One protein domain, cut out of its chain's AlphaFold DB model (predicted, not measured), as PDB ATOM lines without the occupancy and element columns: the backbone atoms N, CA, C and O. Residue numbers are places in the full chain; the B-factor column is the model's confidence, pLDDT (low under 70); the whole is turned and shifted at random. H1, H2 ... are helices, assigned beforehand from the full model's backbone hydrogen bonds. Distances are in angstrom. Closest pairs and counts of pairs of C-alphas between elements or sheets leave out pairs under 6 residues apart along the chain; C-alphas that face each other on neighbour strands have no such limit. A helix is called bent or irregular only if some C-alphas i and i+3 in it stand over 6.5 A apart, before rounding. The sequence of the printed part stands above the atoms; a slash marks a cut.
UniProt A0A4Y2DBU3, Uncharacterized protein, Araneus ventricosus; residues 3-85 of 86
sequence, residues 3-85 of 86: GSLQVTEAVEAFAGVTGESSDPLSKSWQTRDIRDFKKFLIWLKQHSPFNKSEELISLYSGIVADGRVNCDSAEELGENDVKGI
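AT A GLANCE: This is residues 3 to 85 of the 86 residues of an uncharacterized protein of Araneus ventricosus (UniProt A0A4Y2DBU3). This is a strung-out, open model with few contacts: two helices, H1 and H2, make a loose T on one side, the first residue of H1, Gly 3, meeting H2 partway along its length near Ile 34, and H3 stands by itself at the far end of a long link. H1 sets off from the side of H2 at about a right angle, and residues 16 to 26 arc back from the end of H1 to the beginning of H2; residues 47 to 73 then lead away to H3, with a small two-stranded turn on the way. The printed part has 83 residues with three named helices, in the order H1, H2, H3, and no named strand; its class is all helix. It is extended, with a radius of gyration of the C-alphas of 20.3 A, and elongated, spanning 59 by 36 by 22 A.

HOW THE PARTS SIT: Start at Gly 3, the first residue of H1, residues 3 to 15, and look across to H2, residues 27 to 46. The two touch, with 4 pairs of C-alphas within 8 A; H1 does so with residue 3 alone and H2 with residues 30 to 37 alone. The closest C-alphas are those of Gly 3 and Ile 34, 5.2 A apart. Their lines stand at 89 degrees, about perpendicular. Further along, residues 56 to 57 pair with residues 64 to 65, antiparallel. H3, residues 74 to 83, is apart from H1 and from H2. In H2 and H3 every O i to N i+4 pair is within hydrogen-bond range; in H1 it is 8 of 9.

IN THESE COORDINATES: Find C-alpha 3 at (22.976, 7.305, 28.465); from there H1 runs 20.0 A to C-alpha 15. H1 is irregular: C-alphas 3 and 6 are 7.9 A apart. Next find C-alpha 27 at (14.886, 8.336, 37.549), where H2, the longest helix with 20 residues, begins; it runs 29.0 A to C-alpha 46. H3 covers 14.3 A from C-alpha 74 to C-alpha 83, at (30.505, 23.122, -14.845).

THE WHOLE: Look at Ser 28 and Gly 84 for the two C-alphas farthest apart, 59.2 A. The printed part has no cut. Both links are long: 11 residues from H1 to H2 and 27 from H2 to H3. Residues 67 to 85, of which 74 to 83 belong to H3, stand free. The mean pLDDT of the printed part is 82.5; in the B-factor column you will find values under 70 at residues 19 to 25 and at residue 84.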
ATOM      1  N   GLY A   3      21.700   7.980  28.724       70.75
ATOM      2  CA  GLY A   3      22.976   7.305  28.465       70.75
ATOM      3  C   GLY A   3      23.988   8.121  27.652       70.75
ATOM      4  O   GLY A   3      25.174   7.809  27.692       70.75
ATOM      5  N   SER A   4      23.543   9.164  26.945       74.50
ATOM      6  CA  SER A   4      24.397  10.046  26.139       74.50
ATOM      7  C   SER A   4      24.553  11.443  26.735       74.50
ATOM      8  O   SER A   4      25.219  12.267  26.122       74.50
ATOM      9  N   LEU A   5      23.951  11.719  27.901       77.31
ATOM     10  CA  LEU A   5      23.822  13.073  28.446       77.31
ATOM     11  C   LEU A   5      25.175  13.788  28.555       77.31
ATOM     12  O   LEU A   5      25.313  14.885  28.040       77.31
ATOM     13  N   GLN A   6      26.193  13.119  29.105       78.94
ATOM     14  CA  GLN A   6      27.539  13.694  29.239       78.94
ATOM     15  C   GLN A   6      28.187  14.031  27.890       78.94
ATOM     16  O   GLN A   6      28.901  15.021  27.772       78.94
ATOM     17  N   VAL A   7      27.953  13.205  26.866       83.50
ATOM     18  CA  VAL A   7      28.481  13.448  25.515       83.50
ATOM     19  C   VAL A   7      27.746  14.620  24.883       83.50
ATOM     20  O   VAL A   7      28.378  15.492  24.300       83.50
ATOM     21  N   THR A   8      26.422  14.660  25.025       82.31
ATOM     22  CA  THR A   8      25.588  15.755  24.532       82.31
ATOM     23  C   THR A   8      25.986  17.078  25.185       82.31
ATOM     24  O   THR A   8      26.280  18.019  24.464       82.31
ATOM     25  N   GLU A   9      26.125  17.129  26.512       84.75
ATOM     26  CA  GLU A   9      26.579  18.317  27.251       84.75
ATOM     27  C   GLU A   9      27.977  18.777  26.807       84.75
ATOM     28  O   GLU A   9      28.211  19.970  26.618       84.75
ATOM     29  N   ALA A  10      28.912  17.845  26.594       86.81
ATOM     30  CA  ALA A  10      30.253  18.177  26.116       86.81
ATOM     31  C   ALA A  10      30.246  18.739  24.683       86.81
ATOM     32  O   ALA A  10      30.977  19.685  24.389       86.81
ATOM     33  N   VAL A  11      29.422  18.174  23.793       87.25
ATOM     34  CA  VAL A  11      29.258  18.655  22.412       87.25
ATOM     35  C   VAL A  11      28.580  20.021  22.387       87.25
ATOM     36  O   VAL A  11      29.010  20.898  21.644       87.25
ATOM     37  N   GLU A  12      27.562  20.224  23.216       89.00
ATOM     38  CA  GLU A  12      26.874  21.504  23.381       89.00
ATOM     39  C   GLU A  12      27.839  22.594  23.861       89.00
ATOM     40  O   GLU A  12      27.945  23.646  23.230       89.00
ATOM     41  N   ALA A  13      28.635  22.301  24.895       90.69
ATOM     42  CA  ALA A  13      29.666  23.207  25.392       90.69
ATOM     43  C   ALA A  13      30.730  23.526  24.329       90.69
ATOM     44  O   ALA A  13      31.136  24.680  24.195       90.69
ATOM     45  N   PHE A  14      31.165  22.528  23.553       89.69
ATOM     46  CA  PHE A  14      32.111  22.723  22.451       89.69
ATOM     47  C   PHE A  14      31.532  23.611  21.340       89.69
ATOM     48  O   PHE A  14      32.222  24.488  20.828       89.69
ATOM     49  N   ALA A  15      30.266  23.400  20.982       89.12
ATOM     50  CA  ALA A  15      29.585  24.148  19.931       89.12
ATOM     51  C   ALA A  15      29.024  25.504  20.406       89.12
ATOM     52  O   ALA A  15      28.515  26.267  19.587       89.12
ATOM     53  N   GLY A  16      29.105  25.816  21.705       88.19
ATOM     54  CA  GLY A  16      28.549  27.042  22.283       88.19
ATOM     55  C   GLY A  16      27.021  27.117  22.206       88.19
ATOM     56  O   GLY A  16      26.459  28.210  22.231       88.19
ATOM     57  N   VAL A  17      26.350  25.971  22.087       85.81
ATOM     58  CA  VAL A  17      24.886  25.863  22.051       85.81
ATOM     59  C   VAL A  17      24.394  25.266  23.364       85.81
ATOM     60  O   VAL A  17      25.142  24.600  24.069       85.81
ATOM     61  N   THR A  18      23.139  25.509  23.723       77.94
ATOM     62  CA  THR A  18      22.528  24.900  24.912       77.94
ATOM     63  C   THR A  18      21.233  24.237  24.486       77.94
ATOM     64  O   THR A  18      20.357  24.898  23.925       77.94
ATOM     65  N   GLY A  19      21.125  22.928  24.699       69.06
ATOM     66  CA  GLY A  19      19.902  22.195  24.410       69.06
ATOM     67  C   GLY A  19      18.850  22.474  25.478       69.06
ATOM     68  O   GLY A  19      19.062  22.201  26.658       69.06
ATOM     69  N   GLU A  20      17.683  22.983  25.089       66.25
ATOM     70  CA  GLU A  20      16.534  23.007  25.992       66.25
ATOM     71  C   GLU A  20      15.876  21.619  26.015       66.25
ATOM     72  O   GLU A  20      15.253  21.182  25.048       66.25
ATOM     73  N   SER A  21      16.024  20.900  27.129       61.69
ATOM     74  CA  SER A  21      15.285  19.661  27.383       61.69
ATOM     75  C   SER A  21      13.973  19.995  28.088       61.69
ATOM     76  O   SER A  21      13.976  20.348  29.265       61.69
ATOM     77  N   SER A  22      12.848  19.842  27.389       60.47
ATOM     78  CA  SER A  22      11.518  20.216  27.884       60.47
ATOM     79  C   SER A  22      10.981  19.339  29.023       60.47
ATOM     80  O   SER A  22      10.085  19.781  29.733       60.47
ATOM     81  N   ASP A  23      11.535  18.139  29.248       61.31
ATOM     82  CA  ASP A  23      11.042  17.215  30.276       61.31
ATOM     83  C   ASP A  23      12.167  16.612  31.134       61.31
ATOM     84  O   ASP A  23      13.096  15.989  30.601       61.31
ATOM     85  N   PRO A  24      12.091  16.705  32.477       62.97
ATOM     86  CA  PRO A  24      12.995  15.968  33.343       62.97
ATOM     87  C   PRO A  24      12.700  14.469  33.217       62.97
ATOM     88  O   PRO A  24      11.686  13.956  33.694       62.97
ATOM     89  N   LEU A  25      13.622  13.737  32.592       67.12
ATOM     90  CA  LEU A  25      13.592  12.277  32.552       67.12
ATOM     91  C   LEU A  25      13.507  11.719  33.976       67.12
ATOM     92  O   LEU A  25      14.440  11.863  34.766       67.12
ATOM     93  N   SER A  26      12.405  11.041  34.300       79.75
ATOM     94  CA  SER A  26      12.244  10.370  35.593       79.75
ATOM     95  C   SER A  26      13.388   9.380  35.855       79.75
ATOM     96  O   SER A  26      13.872   8.703  34.944       79.75
ATOM     97  N   LYS A  27      13.797   9.240  37.123       80.62
ATOM     98  CA  LYS A  27      14.886   8.336  37.549       80.62
ATOM     99  C   LYS A  27      14.690   6.894  37.067       80.62
ATOM    100  O   LYS A  27      15.664   6.203  36.766       80.62
ATOM    101  N   SER A  28      13.440   6.432  36.966       82.62
ATOM    102  CA  SER A  28      13.120   5.096  36.449       82.62
ATOM    103  C   SER A  28      13.461   4.956  34.962       82.62
ATOM    104  O   SER A  28      14.046   3.951  34.556       82.62
ATOM    105  N   TRP A  29      13.164   5.983  34.162       80.81
ATOM    106  CA  TRP A  29      13.500   6.037  32.742       80.81
ATOM    107  C   TRP A  29      15.007   6.088  32.524       80.81
ATOM    108  O   TRP A  29      15.514   5.318  31.714       80.81
ATOM    109  N   GLN A  30      15.727   6.905  33.298       80.50
ATOM    110  CA  GLN A  30      17.192   6.967  33.242       80.50
ATOM    111  C   GLN A  30      17.830   5.612  33.548       80.50
ATOM    112  O   GLN A  30      18.704   5.142  32.823       80.50
ATOM    113  N   THR A  31      17.343   4.941  34.592       84.31
ATOM    114  CA  THR A  31      17.856   3.630  35.001       84.31
ATOM    115  C   THR A  31      17.611   2.569  33.925       84.31
ATOM    116  O   THR A  31      18.492   1.755  33.645       84.31
ATOM    117  N   ARG A  32      16.425   2.579  33.301       88.25
ATOM    118  CA  ARG A  32      16.096   1.675  32.193       88.25
ATOM    119  C   ARG A  32      16.985   1.931  30.978       88.25
ATOM    120  O   ARG A  32      17.573   0.980  30.472       88.25
ATOM    121  N   ASP A  33      17.120   3.189  30.570       86.25
ATOM    122  CA  ASP A  33      17.935   3.598  29.423       86.25
ATOM    123  C   ASP A  33      19.401   3.181  29.600       86.25
ATOM    124  O   ASP A  33      19.961   2.495  28.752       86.25
ATOM    125  N   ILE A  34      19.993   3.463  30.766       87.25
ATOM    126  CA  ILE A  34      21.372   3.062  31.088       87.25
ATOM    127  C   ILE A  34      21.536   1.538  31.048       87.25
ATOM    128  O   ILE A  34      22.542   1.027  30.550       87.25
ATOM    129  N   ARG A  35      20.574   0.783  31.588       91.38
ATOM    130  CA  ARG A  35      20.617  -0.686  31.577       91.38
ATOM    131  C   ARG A  35      20.562  -1.228  30.152       91.38
ATOM    132  O   ARG A  35      21.316  -2.143  29.825       91.38
ATOM    133  N   ASP A  36      19.669  -0.697  29.331       92.38
ATOM    134  CA  ASP A  36      19.464  -1.179  27.970       92.38
ATOM    135  C   ASP A  36      20.643  -0.763  27.069       92.38
ATOM    136  O   ASP A  36      21.160  -1.593  26.323       92.38
ATOM    137  N   PHE A  37      21.198   0.437  27.270       89.19
ATOM    138  CA  PHE A  37      22.452   0.878  26.656       89.19
ATOM    139  C   PHE A  37      23.629  -0.048  26.997       89.19
ATOM    140  O   PHE A  37      24.369  -0.471  26.111       89.19
ATOM    141  N   LYS A  38      23.785  -0.451  28.267       92.44
ATOM    142  CA  LYS A  38      24.828  -1.414  28.668       92.44
ATOM    143  C   LYS A  38      24.670  -2.766  27.974       92.44
ATOM    144  O   LYS A  38      25.667  -3.336  27.537       92.44
ATOM    145  N   LYS A  39      23.440  -3.278  27.857       95.12
ATOM    146  CA  LYS A  39      23.168  -4.526  27.124       95.12
ATOM    147  C   LYS A  39      23.562  -4.398  25.656       95.12
ATOM    148  O   LYS A  39      24.233  -5.287  25.139       95.12
ATOM    149  N   PHE A  40      23.199  -3.284  25.023       92.50
ATOM    150  CA  PHE A  40      23.582  -3.001  23.645       92.50
ATOM    151  C   PHE A  40      25.105  -2.951  23.478       92.50
ATOM    152  O   PHE A  40      25.630  -3.608  22.589       92.50
ATOM    153  N   LEU A  41      25.834  -2.266  24.365       91.12
ATOM    154  CA  LEU A  41      27.300  -2.215  24.305       91.12
ATOM    155  C   LEU A  41      27.958  -3.591  24.457       91.12
ATOM    156  O   LEU A  41      28.945  -3.872  23.780       91.12
ATOM    157  N   ILE A  42      27.442  -4.444  25.347       95.25
ATOM    158  CA  ILE A  42      27.945  -5.816  25.508       95.25
ATOM    159  C   ILE A  42      27.730  -6.602  24.215       95.25
ATOM    160  O   ILE A  42      28.670  -7.221  23.717       95.25
ATOM    161  N   TRP A  43      26.522  -6.533  23.657       95.31
ATOM    162  CA  TRP A  43      26.190  -7.200  22.403       95.31
ATOM    163  C   TRP A  43      27.063  -6.691  21.248       95.31
ATOM    164  O   TRP A  43      27.680  -7.488  20.551       95.31
ATOM    165  N   LEU A  44      27.216  -5.372  21.104       91.88
ATOM    166  CA  LEU A  44      28.015  -4.752  20.047       91.88
ATOM    167  C   LEU A  44      29.498  -5.143  20.128       91.88
ATOM    168  O   LEU A  44      30.132  -5.364  19.104       91.88
ATOM    169  N   LYS A  45      30.058  -5.277  21.338       89.38
ATOM    170  CA  LYS A  45      31.439  -5.755  21.525       89.38
ATOM    171  C   LYS A  45      31.628  -7.200  21.070       89.38
ATOM    172  O   LYS A  45      32.697  -7.537  20.573       89.38
ATOM    173  N   GLN A  46      30.621  -8.048  21.271       93.19
ATOM    174  CA  GLN A  46      30.649  -9.453  20.850       93.19
ATOM    175  C   GLN A  46      30.354  -9.612  19.354       93.19
ATOM    176  O   GLN A  46      30.864 -10.532  18.720       93.19
ATOM    177  N   HIS A  47      29.566  -8.696  18.792       90.25
ATOM    178  CA  HIS A  47      29.077  -8.723  17.419       90.25
ATOM    179  C   HIS A  47      29.425  -7.417  16.698       90.25
ATOM    180  O   HIS A  47      28.536  -6.712  16.223       90.25
ATOM    181  N   SER A  48      30.718  -7.069  16.649       84.19
ATOM    182  CA  SER A  48      31.160  -5.846  15.970       84.19
ATOM    183  C   SER A  48      30.794  -5.926  14.484       84.19
ATOM    184  O   SER A  48      31.327  -6.793  13.792       84.19
ATOM    185  N   PRO A  49      29.931  -5.030  13.968       79.50
ATOM    186  CA  PRO A  49      29.620  -4.977  12.543       79.50
ATOM    187  C   PRO A  49      30.771  -4.361  11.736       79.50
ATOM    188  O   PRO A  49      30.771  -4.413  10.510       79.50
ATOM    189  N   PHE A  50      31.740  -3.752  12.421       79.75
ATOM    190  CA  PHE A  50      32.886  -3.111  11.802       79.75
ATOM    191  C   PHE A  50      33.996  -4.127  11.585       79.75
ATOM    192  O   PHE A  50      34.491  -4.742  12.539       79.75
ATOM    193  N   ASN A  51      34.402  -4.264  10.327       74.06
ATOM    194  CA  ASN A  51      35.618  -4.969   9.968       74.06
ATOM    195  C   ASN A  51      36.817  -4.205  10.533       74.06
ATOM    196  O   ASN A  51      36.873  -2.976  10.461       74.06
ATOM    197  N   LYS A  52      37.792  -4.929  11.085       78.12
ATOM    198  CA  LYS A  52      39.095  -4.335  11.396       78.12
ATOM    199  C   LYS A  52      39.812  -4.102  10.068       78.12
ATOM    200  O   LYS A  52      40.309  -5.057   9.482       78.12
ATOM    201  N   SER A  53      39.807  -2.860   9.601       80.25
ATOM    202  CA  SER A  53      40.583  -2.406   8.448       80.25
ATOM    203  C   SER A  53      41.521  -1.289   8.894       80.25
ATOM    204  O   SER A  53      41.149  -0.483   9.746       80.25
ATOM    205  N   GLU A  54      42.731  -1.263   8.341       81.88
ATOM    206  CA  GLU A  54      43.643  -0.116   8.469       81.88
ATOM    207  C   GLU A  54      43.231   1.036   7.543       81.88
ATOM    208  O   GLU A  54      43.703   2.161   7.686       81.88
ATOM    209  N   GLU A  55      42.322   0.762   6.610       83.56
ATOM    210  CA  GLU A  55      41.818   1.730   5.653       83.56
ATOM    211  C   GLU A  55      40.604   2.476   6.224       83.56
ATOM    212  O   GLU A  55      39.756   1.904   6.917       83.56
ATOM    213  N   LEU A  56      40.497   3.765   5.906       83.12
ATOM    214  CA  LEU A  56      39.345   4.579   6.278       83.12
ATOM    215  C   LEU A  56      38.196   4.282   5.308       83.12
ATOM    216  O   LEU A  56      38.341   4.483   4.110       83.12
ATOM    217  N   ILE A  57      37.051   3.805   5.804       85.31
ATOM    218  CA  ILE A  57      35.934   3.359   4.955       85.31
ATOM    219  C   ILE A  57      34.661   4.129   5.305       85.31
ATOM    220  O   ILE A  57      34.263   4.217   6.468       85.31
ATOM    221  N   SER A  58      33.979   4.648   4.286       82.38
ATOM    222  CA  SER A  58      32.631   5.192   4.416       82.38
ATOM    223  C   SER A  58      31.657   4.075   4.782       82.38
ATOM    224  O   SER A  58      31.389   3.187   3.980       82.38
ATOM    225  N   LEU A  59      31.064   4.140   5.973       81.62
ATOM    226  CA  LEU A  59      30.075   3.146   6.410       81.62
ATOM    227  C   LEU A  59      28.792   3.159   5.567       81.62
ATOM    228  O   LEU A  59      28.101   2.150   5.494       81.62
ATOM    229  N   TYR A  60      28.470   4.296   4.944       80.12
ATOM    230  CA  TYR A  60      27.281   4.445   4.107       80.12
ATOM    231  C   TYR A  60      27.483   3.871   2.700       80.12
ATOM    232  O   TYR A  60      26.633   3.140   2.205       80.12
ATOM    233  N   SER A  61      28.602   4.213   2.054       84.62
ATOM    234  CA  SER A  61      28.854   3.867   0.646       84.62
ATOM    235  C   SER A  61      29.798   2.679   0.454       84.62
ATOM    236  O   SER A  61      29.899   2.151  -0.648       84.62
ATOM    237  N   GLY A  62      30.517   2.271   1.501       83.50
ATOM    238  CA  GLY A  62      31.598   1.289   1.421       83.50
ATOM    239  C   GLY A  62      32.874   1.813   0.751       83.50
ATOM    240  O   GLY A  62      33.818   1.044   0.597       83.50
ATOM    241  N   ILE A  63      32.921   3.092   0.350       83.62
ATOM    242  CA  ILE A  63      34.090   3.684  -0.310       83.62
ATOM    243  C   ILE A  63      35.265   3.725   0.662       83.62
ATOM    244  O   ILE A  63      35.149   4.264   1.764       83.62
ATOM    245  N   VAL A  64      36.395   3.184   0.220       85.88
ATOM    246  CA  VAL A  64      37.678   3.283   0.909       85.88
ATOM    247  C   VAL A  64      38.319   4.619   0.547       85.88
ATOM    248  O   VAL A  64      38.495   4.927  -0.631       85.88
ATOM    249  N   ALA A  65      38.658   5.420   1.550       82.94
ATOM    250  CA  ALA A  65      39.458   6.615   1.380       82.94
ATOM    251  C   ALA A  65      40.920   6.202   1.185       82.94
ATOM    252  O   ALA A  65      41.628   5.860   2.133       82.94
ATOM    253  N   ASP A  66      41.342   6.204  -0.074       83.00
ATOM    254  CA  ASP A  66      42.732   6.072  -0.484       83.00
ATOM    255  C   ASP A  66      43.319   7.455  -0.824       83.00
ATOM    256  O   ASP A  66      42.647   8.483  -0.737       83.00
ATOM    257  N   GLY A  67      44.585   7.499  -1.249       81.00
ATOM    258  CA  GLY A  67      45.238   8.750  -1.655       81.00
ATOM    259  C   GLY A  67      44.636   9.427  -2.897       81.00
ATOM    260  O   GLY A  67      45.139  10.468  -3.312       81.00
ATOM    261  N   ARG A  68      43.604   8.846  -3.522       79.62
ATOM    262  CA  ARG A  68      42.863   9.443  -4.641       79.62
ATOM    263  C   ARG A  68      41.636  10.209  -4.153       79.62
ATOM    264  O   ARG A  68      41.147  11.073  -4.877       79.62
ATOM    265  N   VAL A  69      41.136   9.909  -2.953       76.44
ATOM    266  CA  VAL A  69      40.008  10.623  -2.350       76.44
ATOM    267  C   VAL A  69      40.507  11.953  -1.789       76.44
ATOM    268  O   VAL A  69      41.126  12.011  -0.729       76.44
ATOM    269  N   ASN A  70      40.241  13.037  -2.518       75.44
ATOM    270  CA  ASN A  70      40.578  14.391  -2.092       75.44
ATOM    271  C   ASN A  70      39.415  15.009  -1.299       75.44
ATOM    272  O   ASN A  70      38.509  15.606  -1.877       75.44
ATOM    273  N   CYS A  71      39.449  14.859   0.027       76.62
ATOM    274  CA  CYS A  71      38.488  15.513   0.917       76.62
ATOM    275  C   CYS A  71      38.723  17.029   1.025       76.62
ATOM    276  O   CYS A  71      37.760  17.770   1.208       76.62
ATOM    277  N   ASP A  72      39.971  17.486   0.899       84.25
ATOM    278  CA  ASP A  72      40.353  18.887   1.105       84.25
ATOM    279  C   ASP A  72      39.805  19.804   0.002       84.25
ATOM    280  O   ASP A  72      39.409  20.935   0.271       84.25
ATOM    281  N   SER A  73      39.748  19.314  -1.240       85.00
ATOM    282  CA  SER A  73      39.244  20.054  -2.409       85.00
ATOM    283  C   SER A  73      37.932  19.491  -2.959       85.00
ATOM    284  O   SER A  73      37.595  19.747  -4.116       85.00
ATOM    285  N   ALA A  74      37.197  18.700  -2.171       83.25
ATOM    286  CA  ALA A  74      35.998  18.003  -2.641       83.25
ATOM    287  C   ALA A  74      34.948  18.957  -3.241       83.25
ATOM    288  O   ALA A  74      34.339  18.641  -4.262       83.25
ATOM    289  N   GLU A  75      34.767  20.133  -2.633       85.31
ATOM    290  CA  GLU A  75      33.834  21.164  -3.098       85.31
ATOM    291  C   GLU A  75      34.263  21.758  -4.448       85.31
ATOM    292  O   GLU A  75      33.487  21.734  -5.401       85.31
ATOM    293  N   GLU A  76      35.517  22.204  -4.571       90.44
ATOM    294  CA  GLU A  76      36.052  22.788  -5.810       90.44
ATOM    295  C   GLU A  76      36.022  21.790  -6.979       90.44
ATOM    296  O   GLU A  76      35.612  22.135  -8.090       90.44
ATOM    297  N   LEU A  77      36.431  20.541  -6.732       84.31
ATOM    298  CA  LEU A  77      36.393  19.477  -7.738       84.31
ATOM    299  C   LEU A  77      34.955  19.179  -8.174       84.31
ATOM    300  O   LEU A  77      34.688  19.103  -9.372       84.31
ATOM    301  N   GLY A  78      34.025  19.083  -7.219       84.69
ATOM    302  CA  GLY A  78      32.610  18.873  -7.507       84.69
ATOM    303  C   GLY A  78      32.002  20.003  -8.340       84.69
ATOM    304  O   GLY A  78      31.285  19.742  -9.304       84.69
ATOM    305  N   GLU A  79      32.316  21.262  -8.027       89.69
ATOM    306  CA  GLU A  79      31.857  22.399  -8.830       89.69
ATOM    307  C   GLU A  79      32.406  22.379 -10.259       89.69
ATOM    308  O   GLU A  79      31.680  22.699 -11.204       89.69
ATOM    309  N   ASN A  80      33.686  22.046 -10.427       86.94
ATOM    310  CA  ASN A  80      34.325  22.002 -11.739       86.94
ATOM    311  C   ASN A  80      33.753  20.877 -12.612       86.94
ATOM    312  O   ASN A  80      33.480  21.111 -13.790       86.94
ATOM    313  N   ASP A  81      33.489  19.703 -12.033       83.56
ATOM    314  CA  ASP A  81      32.843  18.592 -12.737       83.56
ATOM    315  C   ASP A  81      31.422  18.961 -13.191       83.56
ATOM    316  O   ASP A  81      31.039  18.682 -14.328       83.56
ATOM    317  N   VAL A  82      30.646  19.658 -12.351       84.75
ATOM    318  CA  VAL A  82      29.297  20.129 -12.715       84.75
ATOM    319  C   VAL A  82      29.348  21.181 -13.827       84.75
ATOM    320  O   VAL A  82      28.525  21.140 -14.743       84.75
ATOM    321  N   LYS A  83      30.320  22.102 -13.794       82.75
ATOM    322  CA  LYS A  83      30.505  23.122 -14.845       82.75
ATOM    323  C   LYS A  83      30.850  22.510 -16.207       82.75
ATOM    324  O   LYS A  83      30.487  23.094 -17.218       82.75
ATOM    325  N   GLY A  84      31.521  21.357 -16.244       69.50
ATOM    326  CA  GLY A  84      31.863  20.652 -17.486       69.50
ATOM    327  C   GLY A  84      30.713  19.862 -18.125       69.50
ATOM    328  O   GLY A  84      30.853  19.403 -19.257       69.50
ATOM    329  N   ILE A  85      29.593  19.685 -17.416       71.50
ATOM    330  CA  ILE A  85      28.404  18.959 -17.896       71.50
ATOM    331  C   ILE A  85      27.406  19.898 -18.613       71.50
ATOM    332  O   ILE A  85      26.501  19.411 -19.295       71.50
TER     333      ILE A  85